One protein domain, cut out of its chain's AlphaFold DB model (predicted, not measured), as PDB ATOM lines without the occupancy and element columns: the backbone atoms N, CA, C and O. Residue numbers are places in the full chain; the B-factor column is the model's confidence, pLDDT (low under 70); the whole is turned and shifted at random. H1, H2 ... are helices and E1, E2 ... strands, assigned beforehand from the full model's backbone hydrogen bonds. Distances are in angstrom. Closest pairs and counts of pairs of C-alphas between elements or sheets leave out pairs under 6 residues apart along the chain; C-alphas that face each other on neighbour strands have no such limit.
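What this domain is: This is residues 28 to 117 of the 141 residues of an uncharacterized protein of Bacillus nealsonii (UniProt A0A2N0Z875). One twisted sheet of four long antiparallel strands has the helix H2 over one face, above E1 and E2, while the link of residues 34 to 46 crosses the other face. The short helix H1 only grazes the sheet, and the link of residues 65 to 77 folds back beside H2. The printed part has 90 residues, with two named helices and four named strands in the order H1, E1, H2, E2, E3, E4; the sheet runs E1, E2, E3, E4, and the class is mixed, helices and strands. The whole is compact, with a radius of gyration of the C-alphas of 13.2 A, and its outline is elongated, spanning 41 by 27 by 16 A.

Where its parts are: H1 is residues 28 to 33, beginning at C-alpha 28, (95.936, 158.752, 178.437). E1 is residues 47 to 54, 21.8 A long. H2 follows at once, residues 55 to 64, 14.6 A long, with C-alpha 55 at (98.899, 145.545, 165.283). E2 is residues 78 to 87, 29.4 A; E3 is residues 91 to 99, 27.1 A; E4 is residues 105 to 114, 28.2 A, ending at C-alpha 114, (112.325, 136.770, 190.506).

How they stand to each other: E2, E3 and E4 form a meander, each strand the antiparallel neighbour of the one before, and E2 and E3, like E3 and E4, are a hairpin. E1 and E2 are antiparallel at 164 degrees, with N 49 and O 83 at 2.8 A, within hydrogen-bond range. E2 and E3 stand at 166 degrees, with N 84 and O 95 at 2.9 A. E3 and E4 stand at 172 degrees, with N 94 and O 111 at 2.8 A. E1 and E4 are the edge strands and are apart. H2 is on one face of the sheet, giving two layers, helix and sheet; its height over the sheet is 9.8 A. It lies over E1 and E2, and only just stands up from the sheet, its line rising 43 degrees out of the local plane. The closest C-alphas of H2 and E2 are those of Gly 55 and Glu 78, 6.2 A apart. H1 only grazes the sheet with its residues 28 to 31; its closest C-alpha pair with E1 is Asp 28 and Arg 50, 6.8 A. H1 and H2 are apart. In H1 every O i to N i+4 pair is within hydrogen-bond range; in H2, 5 of 6 are.

The domain as a whole: The two C-alphas farthest apart, those of Glu 102 and Ala 117, are 43.0 A from each other. The printed part has no cut. The links H1 to E1 and H2 to E2, 13 residues each, are long. The mean pLDDT of the printed part is 85.1; residue 36, residues 63 to 67, of which 63 to 64 belong to H2, and residues 116 to 117 are under 70.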
ATOM      1  N   ASP A  28      96.256 158.274 177.088       93.19
ATOM      2  CA  ASP A  28      95.936 158.752 178.437       93.19
ATOM      3  C   ASP A  28      94.441 159.036 178.624       93.19
ATOM      4  O   ASP A  28      93.859 158.674 179.651       93.19
ATOM      5  N   GLU A  29      93.801 159.648 177.627       92.31
ATOM      6  CA  GLU A  29      92.355 159.887 177.634       92.31
ATOM      7  C   GLU A  29      91.579 158.573 177.579       92.31
ATOM      8  O   GLU A  29      90.610 158.409 178.322       92.31
ATOM      9  N   PHE A  30      92.018 157.620 176.750       91.94
ATOM     10  CA  PHE A  30      91.445 156.276 176.702       91.94
ATOM     11  C   PHE A  30      91.528 155.612 178.075       91.94
ATOM     12  O   PHE A  30      90.509 155.188 178.612       91.94
ATOM     13  N   TYR A  31      92.720 155.587 178.681       90.56
ATOM     14  CA  TYR A  31      92.934 154.993 180.000       90.56
ATOM     15  C   TYR A  31      92.055 155.632 181.082       90.56
ATOM     16  O   TYR A  31      91.467 154.931 181.898       90.56
ATOM     17  N   THR A  32      91.927 156.959 181.076       89.62
ATOM     18  CA  THR A  32      91.115 157.692 182.064       89.62
ATOM     19  C   THR A  32      89.623 157.371 181.945       89.62
ATOM     20  O   THR A  32      88.893 157.454 182.931       89.62
ATOM     21  N   ASN A  33      89.165 157.009 180.746       87.56
ATOM     22  CA  ASN A  33      87.771 156.674 180.466       87.56
ATOM     23  C   ASN A  33      87.475 155.170 180.496       87.56
ATOM     24  O   ASN A  33      86.316 154.791 180.306       87.56
ATOM     25  N   LEU A  34      88.490 154.337 180.726       84.00
ATOM     26  CA  LEU A  34      88.341 152.900 180.894       84.00
ATOM     27  C   LEU A  34      87.608 152.592 182.208       84.00
ATOM     28  O   LEU A  34      87.819 153.264 183.221       84.00
ATOM     29  N   ASP A  35      86.772 151.554 182.216       77.00
ATOM     30  CA  ASP A  35      86.215 151.046 183.469       77.00
ATOM     31  C   ASP A  35      87.353 150.501 184.354       77.00
ATOM     32  O   ASP A  35      88.220 149.744 183.905       77.00
ATOM     33  N   ILE A  36      87.335 150.873 185.638       65.50
ATOM     34  CA  ILE A  36      88.333 150.470 186.633       65.50
ATOM     35  C   ILE A  36      88.443 148.947 186.779       65.50
ATOM     36  O   ILE A  36      89.464 148.456 187.267       65.50
ATOM     37  N   HIS A  37      87.391 148.211 186.408       70.25
ATOM     38  CA  HIS A  37      87.333 146.754 186.471       70.25
ATOM     39  C   HIS A  37      88.005 146.061 185.277       70.25
ATOM     40  O   HIS A  37      88.261 144.860 185.343       70.25
ATOM     41  N   GLU A  38      88.325 146.780 184.197       76.50
ATOM     42  CA  GLU A  38      88.937 146.183 183.008       76.50
ATOM     43  C   GLU A  38      90.463 146.130 183.088       76.50
ATOM     44  O   GLU A  38      91.059 145.091 182.787       76.50
ATOM     45  N   TYR A  39      91.084 147.243 183.483       85.06
ATOM     46  CA  TYR A  39      92.518 147.374 183.718       85.06
ATOM     47  C   TYR A  39      92.802 148.605 184.578       85.06
ATOM     48  O   TYR A  39      92.191 149.659 184.429       85.06
ATOM     49  N   LYS A  40      93.795 148.492 185.457       87.81
ATOM     50  CA  LYS A  40      94.281 149.613 186.259       87.81
ATOM     51  C   LYS A  40      95.761 149.450 186.507       87.81
ATOM     52  O   LYS A  40      96.187 148.360 186.871       87.81
ATOM     53  N   GLU A  41      96.546 150.500 186.360       89.81
ATOM     54  CA  GLU A  41      97.972 150.467 186.688       89.81
ATOM     55  C   GLU A  41      98.205 150.195 188.184       89.81
ATOM     56  O   GLU A  41      97.325 150.422 189.020       89.81
ATOM     57  N   TYR A  42      99.381 149.678 188.546       87.25
ATOM     58  CA  TYR A  42      99.751 149.581 189.959       87.25
ATOM     59  C   TYR A  42      99.936 150.984 190.540       87.25
ATOM     60  O   TYR A  42     100.583 151.829 189.926       87.25
ATOM     61  N   THR A  43      99.417 151.216 191.747       84.94
ATOM     62  CA  THR A  43      99.527 152.514 192.437       84.94
ATOM     63  C   THR A  43     100.977 152.978 192.579       84.94
ATOM     64  O   THR A  43     101.258 154.157 192.412       84.94
ATOM     65  N   ASP A  44     101.889 152.040 192.843       83.75
ATOM     66  CA  ASP A  44     103.315 152.312 193.050       83.75
ATOM     67  C   ASP A  44     104.163 151.737 191.895       83.75
ATOM     68  O   ASP A  44     105.289 151.276 192.093       83.75
ATOM     69  N   ALA A  45     103.600 151.700 190.678       86.25
ATOM     70  CA  ALA A  45     104.311 151.234 189.493       86.25
ATOM     71  C   ALA A  45     105.614 152.016 189.300       86.25
ATOM     72  O   ALA A  45     105.637 153.245 189.309       86.25
ATOM     73  N   THR A  46     106.703 151.298 189.050       88.12
ATOM     74  CA  THR A  46     107.976 151.922 188.673       88.12
ATOM     75  C   THR A  46     107.980 152.342 187.212       88.12
ATOM     76  O   THR A  46     108.781 153.179 186.804       88.12
ATOM     77  N   THR A  47     107.125 151.735 186.391       89.62
ATOM     78  CA  THR A  47     106.970 152.101 184.986       89.62
ATOM     79  C   THR A  47     105.550 151.819 184.540       89.62
ATOM     80  O   THR A  47     105.045 150.714 184.739       89.62
ATOM     81  N   ASN A  48     104.947 152.807 183.887       91.81
ATOM     82  CA  ASN A  48     103.697 152.663 183.162       91.81
ATOM     83  C   ASN A  48     103.940 152.995 181.691       91.81
ATOM     84  O   ASN A  48     104.668 153.934 181.365       91.81
ATOM     85  N   VAL A  49     103.353 152.198 180.809       91.38
ATOM     86  CA  VAL A  49     103.405 152.379 179.362       91.38
ATOM     87  C   VAL A  49     101.980 152.505 178.874       91.38
ATOM     88  O   VAL A  49     101.150 151.649 179.158       91.38
ATOM     89  N   ARG A  50     101.718 153.560 178.108       94.38
ATOM     90  CA  ARG A  50     100.446 153.782 177.430       94.38
ATOM     91  C   ARG A  50     100.751 154.162 175.993       94.38
ATOM     92  O   ARG A  50     101.485 155.123 175.749       94.38
ATOM     93  N   LYS A  51     100.274 153.375 175.035       93.19
ATOM     94  CA  LYS A  51     100.579 153.559 173.612       93.19
ATOM     95  C   LYS A  51      99.353 153.274 172.758       93.19
ATOM     96  O   LYS A  51      98.557 152.407 173.094       93.19
ATOM     97  N   ARG A  52      99.252 153.982 171.634       94.25
ATOM     98  CA  ARG A  52      98.392 153.619 170.507       94.25
ATOM     99  C   ARG A  52      99.306 153.182 169.372       94.25
ATOM    100  O   ARG A  52     100.220 153.931 169.030       94.25
ATOM    101  N   LEU A  53      99.124 151.963 168.881       93.06
ATOM    102  CA  LEU A  53     100.014 151.305 167.920       93.06
ATOM    103  C   LEU A  53      99.186 150.524 166.904       93.06
ATOM    104  O   LEU A  53      98.111 150.033 167.239       93.06
ATOM    105  N   LEU A  54      99.708 150.338 165.695       94.81
ATOM    106  CA  LEU A  54      99.164 149.347 164.767       94.81
ATOM    107  C   LEU A  54      99.498 147.928 165.239       94.81
ATOM    108  O   LEU A  54     100.533 147.705 165.869       94.81
ATOM    109  N   GLY A  55      98.685 146.936 164.871       93.81
ATOM    110  CA  GLY A  55      98.899 145.545 165.283       93.81
ATOM    111  C   GLY A  55     100.290 144.999 164.937       93.81
ATOM    112  O   GLY A  55     100.915 144.314 165.743       93.81
ATOM    113  N   LYS A  56     100.851 145.381 163.783       92.50
ATOM    114  CA  LYS A  56     102.231 145.032 163.398       92.50
ATOM    115  C   LYS A  56     103.287 145.637 164.330       92.50
ATOM    116  O   LYS A  56     104.284 144.988 164.626       92.50
ATOM    117  N   GLU A  57     103.079 146.869 164.787       92.56
ATOM    118  CA  GLU A  57     103.989 147.566 165.700       92.56
ATOM    119  C   GLU A  57     103.881 146.963 167.096       92.56
ATOM    120  O   GLU A  57     104.895 146.722 167.740       92.56
ATOM    121  N   LEU A  58     102.661 146.636 167.521       90.88
ATOM    122  CA  LEU A  58     102.374 145.966 168.781       90.88
ATOM    123  C   LEU A  58     103.031 144.572 168.849       90.88
ATOM    124  O   LEU A  58     103.700 144.255 169.832       90.88
ATOM    125  N   ASN A  59     102.942 143.783 167.774       88.75
ATOM    126  CA  ASN A  59     103.602 142.475 167.652       88.75
ATOM    127  C   ASN A  59     105.140 142.556 167.639       88.75
ATOM    128  O   ASN A  59     105.817 141.584 167.980       88.75
ATOM    129  N   ASN A  60     105.713 143.692 167.230       85.44
ATOM    130  CA  ASN A  60     107.152 143.939 167.343       85.44
ATOM    131  C   ASN A  60     107.517 144.421 168.754       85.44
ATOM    132  O   ASN A  60     108.513 143.976 169.322       85.44
ATOM    133  N   PHE A  61     106.668 145.260 169.351       81.75
ATOM    134  CA  PHE A  61     106.846 145.813 170.691       81.75
ATOM    135  C   PHE A  61     106.901 144.725 171.771       81.75
ATOM    136  O   PHE A  61     107.702 144.830 172.698       81.75
ATOM    137  N   SER A  62     106.111 143.651 171.641       73.06
ATOM    138  CA  SER A  62     106.121 142.517 172.581       73.06
ATOM    139  C   SER A  62     107.484 141.821 172.690       73.06
ATOM    140  O   SER A  62     107.852 141.346 173.767       73.06
ATOM    141  N   LYS A  63     108.258 141.816 171.597       68.88
ATOM    142  CA  LYS A  63     109.595 141.209 171.513       68.88
ATOM    143  C   LYS A  63     110.677 142.094 172.126       68.88
ATOM    144  O   LYS A  63     111.638 141.585 172.690       68.88
ATOM    145  N   GLU A  64     110.529 143.412 172.008       64.56
ATOM    146  CA  GLU A  64     111.504 144.387 172.510       64.56
ATOM    147  C   GLU A  64     111.277 144.723 173.989       64.56
ATOM    148  O   GLU A  64     112.230 144.916 174.748       64.56
ATOM    149  N   PHE A  65     110.016 144.767 174.430       62.38
ATOM    150  CA  PHE A  65     109.648 145.189 175.775       62.38
ATOM    151  C   PHE A  65     109.301 143.996 176.673       62.38
ATOM    152  O   PHE A  65     108.147 143.721 176.983       62.38
ATOM    153  N   GLY A  66     110.338 143.330 177.183       57.38
ATOM    154  CA  GLY A  66     110.258 142.596 178.448       57.38
ATOM    155  C   GLY A  66     109.416 141.316 178.474       57.38
ATOM    156  O   GLY A  66     108.836 141.043 179.531       57.38
ATOM    157  N   ASP A  67     109.419 140.537 177.388       61.72
ATOM    158  CA  ASP A  67     108.776 139.217 177.268       61.72
ATOM    159  C   ASP A  67     107.269 139.242 177.565       61.72
ATOM    160  O   ASP A  67     106.769 138.514 178.430       61.72
ATOM    161  N   TYR A  68     106.521 140.093 176.864       70.50
ATOM    162  CA  TYR A  68     105.071 139.917 176.812       70.50
ATOM    163  C   TYR A  68     104.729 138.875 175.745       70.50
ATOM    164  O   TYR A  68     105.091 139.017 174.583       70.50
ATOM    165  N   SER A  69     104.022 137.818 176.131       70.75
ATOM    166  CA  SER A  69     103.585 136.768 175.210       70.75
ATOM    167  C   SER A  69     102.198 137.094 174.653       70.75
ATOM    168  O   SER A  69     101.208 136.519 175.101       70.75
ATOM    169  N   PHE A  70     102.118 138.037 173.716       79.94
ATOM    170  CA  PHE A  70     100.896 138.291 172.951       79.94
ATOM    171  C   PHE A  70     101.188 138.432 171.459       79.94
ATOM    172  O   PHE A  70     102.278 138.854 171.059       79.94
ATOM    173  N   THR A  71     100.164 138.131 170.666       84.25
ATOM    174  CA  THR A  71     100.092 138.400 169.231       84.25
ATOM    175  C   THR A  71      98.690 138.914 168.933       84.25
ATOM    176  O   THR A  71      97.719 138.353 169.433       84.25
ATOM    177  N   VAL A  72      98.576 139.964 168.126       87.06
ATOM    178  CA  VAL A  72      97.298 140.408 167.559       87.06
ATOM    179  C   VAL A  72      97.215 140.024 166.083       87.06
ATOM    180  O   VAL A  72      98.203 140.144 165.351       87.06
ATOM    181  N   ASP A  73      96.038 139.566 165.655       87.44
ATOM    182  CA  ASP A  73      95.835 138.957 164.334       87.44
ATOM    183  C   ASP A  73      95.689 139.982 163.199       87.44
ATOM    184  O   ASP A  73      95.985 139.667 162.045       87.44
ATOM    185  N   SER A  74      95.279 141.220 163.504       90.88
ATOM    186  CA  SER A  74      95.067 142.275 162.505       90.88
ATOM    187  C   SER A  74      96.242 143.269 162.472       90.88
ATOM    188  O   SER A  74      96.261 144.248 163.219       90.88
ATOM    189  N   PRO A  75      97.239 143.101 161.580       88.94
ATOM    190  CA  PRO A  75      98.472 143.898 161.598       88.94
ATOM    191  C   PRO A  75      98.280 145.390 161.277       88.94
ATOM    192  O   PRO A  75      99.152 146.198 161.602       88.94
ATOM    193  N   ASN A  76      97.170 145.754 160.628       92.38
ATOM    194  CA  ASN A  76      96.873 147.123 160.197       92.38
ATOM    195  C   ASN A  76      95.762 147.798 161.018       92.38
ATOM    196  O   ASN A  76      95.397 148.926 160.703       92.38
ATOM    197  N   GLU A  77      95.221 147.133 162.038       92.56
ATOM    198  CA  GLU A  77      94.285 147.766 162.972       92.56
ATOM    199  C   GLU A  77      95.047 148.516 164.064       92.56
ATOM    200  O   GLU A  77      96.145 148.109 164.452       92.56
ATOM    201  N   GLU A  78      94.473 149.618 164.545       93.50
ATOM    202  CA  GLU A  78      94.986 150.334 165.710       93.50
ATOM    203  C   GLU A  78      94.561 149.636 167.003       93.50
ATOM    204  O   GLU A  78      93.435 149.164 167.136       93.50
ATOM    205  N   TYR A  79      95.452 149.644 167.986       94.00
ATOM    206  CA  TYR A  79      95.218 149.117 169.319       94.00
ATOM    207  C   TYR A  79      95.771 150.067 170.374       94.00
ATOM    208  O   TYR A  79      96.807 150.713 170.184       94.00
ATOM    209  N   TYR A  80      95.109 150.095 171.523       94.38
ATOM    210  CA  TYR A  80      95.624 150.701 172.740       94.38
ATOM    211  C   TYR A  80      96.334 149.638 173.566       94.38
ATOM    212  O   TYR A  80      95.737 148.627 173.930       94.38
ATOM    213  N   PHE A  81      97.604 149.874 173.869       93.50
ATOM    214  CA  PHE A  81      98.419 149.024 174.721       93.50
ATOM    215  C   PHE A  81      98.728 149.743 176.030       93.50
ATOM    216  O   PHE A  81      99.291 150.843 176.034       93.50
ATOM    217  N   PHE A  82      98.409 149.077 177.134       93.25
ATOM    218  CA  PHE A  82      98.720 149.529 178.479       93.25
ATOM    219  C   PHE A  82      99.584 148.496 179.181       93.25
ATOM    220  O   PHE A  82      99.263 147.312 179.163       93.25
ATOM    221  N   ALA A  83     100.651 148.934 179.841       91.25
ATOM    222  CA  ALA A  83     101.460 148.081 180.695       91.25
ATOM    223  C   ALA A  83     101.821 148.790 181.993       91.25
ATOM    224  O   ALA A  83     102.100 149.985 182.008       91.25
ATOM    225  N   SER A  84     101.873 148.024 183.075       91.19
ATOM    226  CA  SER A  84     102.263 148.508 184.387       91.19
ATOM    227  C   SER A  84     103.241 147.522 184.994       91.19
ATOM    228  O   SER A  84     102.991 146.312 185.034       91.19
ATOM    229  N   VAL A  85     104.382 148.043 185.424       88.88
ATOM    230  CA  VAL A  85     105.501 147.268 185.941       88.88
ATOM    231  C   VAL A  85     105.846 147.772 187.334       88.88
ATOM    232  O   VAL A  85     106.055 148.964 187.549       88.88
ATOM    233  N   LEU A  86     105.938 146.841 188.277       87.44
ATOM    234  CA  LEU A  86     106.340 147.076 189.655       87.44
ATOM    235  C   LEU A  86     107.649 146.332 189.933       87.44
ATOM    236  O   LEU A  86     107.694 145.099 189.913       87.44
ATOM    237  N   HIS A  87     108.717 147.078 190.215       86.06
ATOM    238  CA  HIS A  87     109.972 146.516 190.709       86.06
ATOM    239  C   HIS A  87     109.999 146.592 192.236       86.06
ATOM    240  O   HIS A  87     109.974 147.670 192.815       86.06
ATOM    241  N   THR A  88     110.145 145.445 192.887       82.25
ATOM    242  CA  THR A  88     110.464 145.364 194.321       82.25
ATOM    243  C   THR A  88     111.939 144.999 194.505       82.25
ATOM    244  O   THR A  88     112.663 144.804 193.524       82.25
ATOM    245  N   SER A  89     112.421 144.861 195.739       80.06
ATOM    246  CA  SER A  89     113.786 144.384 196.003       80.06
ATOM    247  C   SER A  89     114.051 142.978 195.440       80.06
ATOM    248  O   SER A  89     115.159 142.709 194.981       80.06
ATOM    249  N   GLN A  90     113.037 142.107 195.398       79.06
ATOM    250  CA  GLN A  90     113.212 140.688 195.066       79.06
ATOM    251  C   GLN A  90     112.538 140.258 193.761       79.06
ATOM    252  O   GLN A  90     113.029 139.358 193.083       79.06
ATOM    253  N   ILE A  91     111.442 140.907 193.377       81.25
ATOM    254  CA  ILE A  91     110.592 140.482 192.260       81.25
ATOM    255  C   ILE A  91     110.251 141.644 191.328       81.25
ATOM    256  O   ILE A  91     110.199 142.805 191.745       81.25
ATOM    257  N   ILE A  92     110.008 141.311 190.065       83.19
ATOM    258  CA  ILE A  92     109.408 142.180 189.054       83.19
ATOM    259  C   ILE A  92     108.018 141.622 188.764       83.19
ATOM    260  O   ILE A  92     107.883 140.444 188.428       83.19
ATOM    261  N   ILE A  93     106.999 142.462 188.897       85.31
ATOM    262  CA  ILE A  93     105.612 142.127 188.574       85.31
ATOM    263  C   ILE A  93     105.196 142.985 187.385       85.31
ATOM    264  O   ILE A  93     105.336 144.206 187.428       85.31
ATOM    265  N   LYS A  94     104.690 142.360 186.326       86.38
ATOM    266  CA  LYS A  94     104.244 143.032 185.104       86.38
ATOM    267  C   LYS A  94     102.799 142.655 184.822       86.38
ATOM    268  O   LYS A  94     102.422 141.501 185.000       86.38
ATOM    269  N   LYS A  95     102.010 143.608 184.345       88.19
ATOM    270  CA  LYS A  95     100.720 143.328 183.714       88.19
ATOM    271  C   LYS A  95     100.500 144.232 182.524       88.19
ATOM    272  O   LYS A  95     100.986 145.365 182.520       88.19
ATOM    273  N   TYR A  96      99.741 143.750 181.559       90.44
ATOM    274  CA  TYR A  96      99.386 144.516 180.381       90.44
ATOM    275  C   TYR A  96      97.953 144.228 179.944       90.44
ATOM    276  O   TYR A  96      97.382 143.198 180.297       90.44
ATOM    277  N   ALA A  97      97.396 145.144 179.164       92.69
ATOM    278  CA  ALA A  97      96.118 144.984 178.501       92.69
ATOM    279  C   ALA A  97      96.166 145.624 177.112       92.69
ATOM    280  O   ALA A  97      96.815 146.656 176.915       92.69
ATOM    281  N   ILE A  98      95.477 144.997 176.162       93.19
ATOM    282  CA  ILE A  98      95.325 145.470 174.788       93.19
ATOM    283  C   ILE A  98      93.842 145.686 174.522       93.19
ATOM    284  O   ILE A  98      93.030 144.799 174.790       93.19
ATOM    285  N   TYR A  99      93.498 146.839 173.962       93.56
ATOM    286  CA  TYR A  99      92.130 147.193 173.606       93.56
ATOM    287  C   TYR A  99      92.032 147.639 172.155       93.56
ATOM    288  O   TYR A  99      92.953 148.262 171.625       93.56
ATOM    289  N   THR A 100      90.893 147.362 171.530       92.31
ATOM    290  CA  THR A 100      90.525 147.988 170.260       92.31
ATOM    291  C   THR A 100      90.099 149.447 170.485       92.31
ATOM    292  O   THR A 100      89.809 149.844 171.622       92.31
ATOM    293  N   PRO A 101      90.001 150.266 169.424       90.12
ATOM    294  CA  PRO A 101      89.534 151.643 169.528       90.12
ATOM    295  C   PRO A 101      88.085 151.785 170.002       90.12
ATOM    296  O   PRO A 101      87.686 152.853 170.452       90.12
ATOM    297  N   GLU A 102      87.294 150.717 169.956       88.00
ATOM    298  CA  GLU A 102      85.921 150.665 170.464       88.00
ATOM    299  C   GLU A 102      85.855 150.343 171.964       88.00
ATOM    300  O   GLU A 102      84.766 150.219 172.519       88.00
ATOM    301  N   GLY A 103      87.003 150.174 172.630       86.62
ATOM    302  CA  GLY A 103      87.049 149.825 174.050       86.62
ATOM    303  C   GLY A 103      86.998 148.327 174.322       86.62
ATOM    304  O   GLY A 103      86.979 147.920 175.478       86.62
ATOM    305  N   LYS A 104      86.987 147.472 173.294       88.44
ATOM    306  CA  LYS A 104      86.942 146.023 173.501       88.44
ATOM    307  C   LYS A 104      88.317 145.517 173.928       88.44
ATOM    308  O   LYS A 104      89.284 145.671 173.185       88.44
ATOM    309  N   ARG A 105      88.398 144.840 175.075       90.88
ATOM    310  CA  ARG A 105      89.622 144.137 175.483       90.88
ATOM    311  C   ARG A 105      89.905 142.972 174.535       90.88
ATOM    312  O   ARG A 105      89.063 142.094 174.353       90.88
ATOM    313  N   VAL A 106      91.090 142.985 173.944       91.00
ATOM    314  CA  VAL A 106      91.589 141.961 173.018       91.00
ATOM    315  C   VAL A 106      92.384 140.917 173.779       91.00
ATOM    316  O   VAL A 106      92.153 139.728 173.613       91.00
ATOM    317  N   GLU A 107      93.293 141.371 174.639       89.44
ATOM    318  CA  GLU A 107      94.235 140.513 175.348       89.44
ATOM    319  C   GLU A 107      94.588 141.132 176.701       89.44
ATOM    320  O   GLU A 107      94.583 142.359 176.869       89.44
ATOM    321  N   PHE A 108      94.899 140.281 177.671       89.00
ATOM    322  CA  PHE A 108      95.372 140.685 178.984       89.00
ATOM    323  C   PHE A 108      96.355 139.652 179.503       89.00
ATOM    324  O   PHE A 108      96.089 138.453 179.477       89.00
ATOM    325  N   GLY A 109      97.459 140.120 180.071       84.62
ATOM    326  CA  GLY A 109      98.421 139.209 180.653       84.62
ATOM    327  C   GLY A 109      99.094 139.754 181.888       84.62
ATOM    328  O   GLY A 109      99.193 140.958 182.134       84.62
ATOM    329  N   PHE A 110      99.594 138.803 182.659       84.31
ATOM    330  CA  PHE A 110     100.227 139.021 183.936       84.31
ATOM    331  C   PHE A 110     101.456 138.116 184.042       84.31
ATOM    332  O   PHE A 110     101.385 136.926 183.743       84.31
ATOM    333  N   ASN A 111     102.590 138.673 184.465       80.56
ATOM    334  CA  ASN A 111     103.843 137.938 184.598       80.56
ATOM    335  C   ASN A 111     104.591 138.347 185.877       80.56
ATOM    336  O   ASN A 111     104.582 139.513 186.285       80.56
ATOM    337  N   ARG A 112     105.278 137.384 186.498       78.12
ATOM    338  CA  ARG A 112     106.178 137.592 187.635       78.12
ATOM    339  C   ARG A 112     107.532 136.973 187.356       78.12
ATOM    340  O   ARG A 112     107.634 135.820 186.952       78.12
ATOM    341  N   GLN A 113     108.574 137.717 187.695       79.56
ATOM    342  CA  GLN A 113     109.946 137.260 187.564       79.56
ATOM    343  C   GLN A 113     110.733 137.575 188.836       79.56
ATOM    344  O   GLN A 113     110.790 138.725 189.275       79.56
ATOM    345  N   ALA A 114     111.368 136.562 189.424       78.31
ATOM    346  CA  ALA A 114     112.325 136.770 190.506       78.31
ATOM    347  C   ALA A 114     113.609 137.413 189.962       78.31
ATOM    348  O   ALA A 114     114.110 137.047 188.895       78.31
ATOM    349  N   LYS A 115     114.178 138.367 190.701       77.62
ATOM    350  CA  LYS A 115     115.472 138.963 190.352       77.62
ATOM    351  C   LYS A 115     116.579 137.951 190.648       77.62
ATOM    352  O   LYS A 115     116.617 137.395 191.743       77.62
ATOM    353  N   LYS A 116     117.505 137.739 189.705       65.81
ATOM    354  CA  LYS A 116     118.549 136.687 189.771       65.81
ATOM    355  C   LYS A 116     119.384 136.678 191.066       65.81
ATOM    356  O   LYS A 116     119.840 135.620 191.470       65.81
ATOM    357  N   ALA A 117     119.549 137.823 191.733       63.22
ATOM    358  CA  ALA A 117     120.340 137.960 192.963       63.22
ATOM    359  C   ALA A 117     119.509 137.971 194.269       63.22
ATOM    360  O   ALA A 117     120.047 138.239 195.336       63.22
TER     361      ALA A 117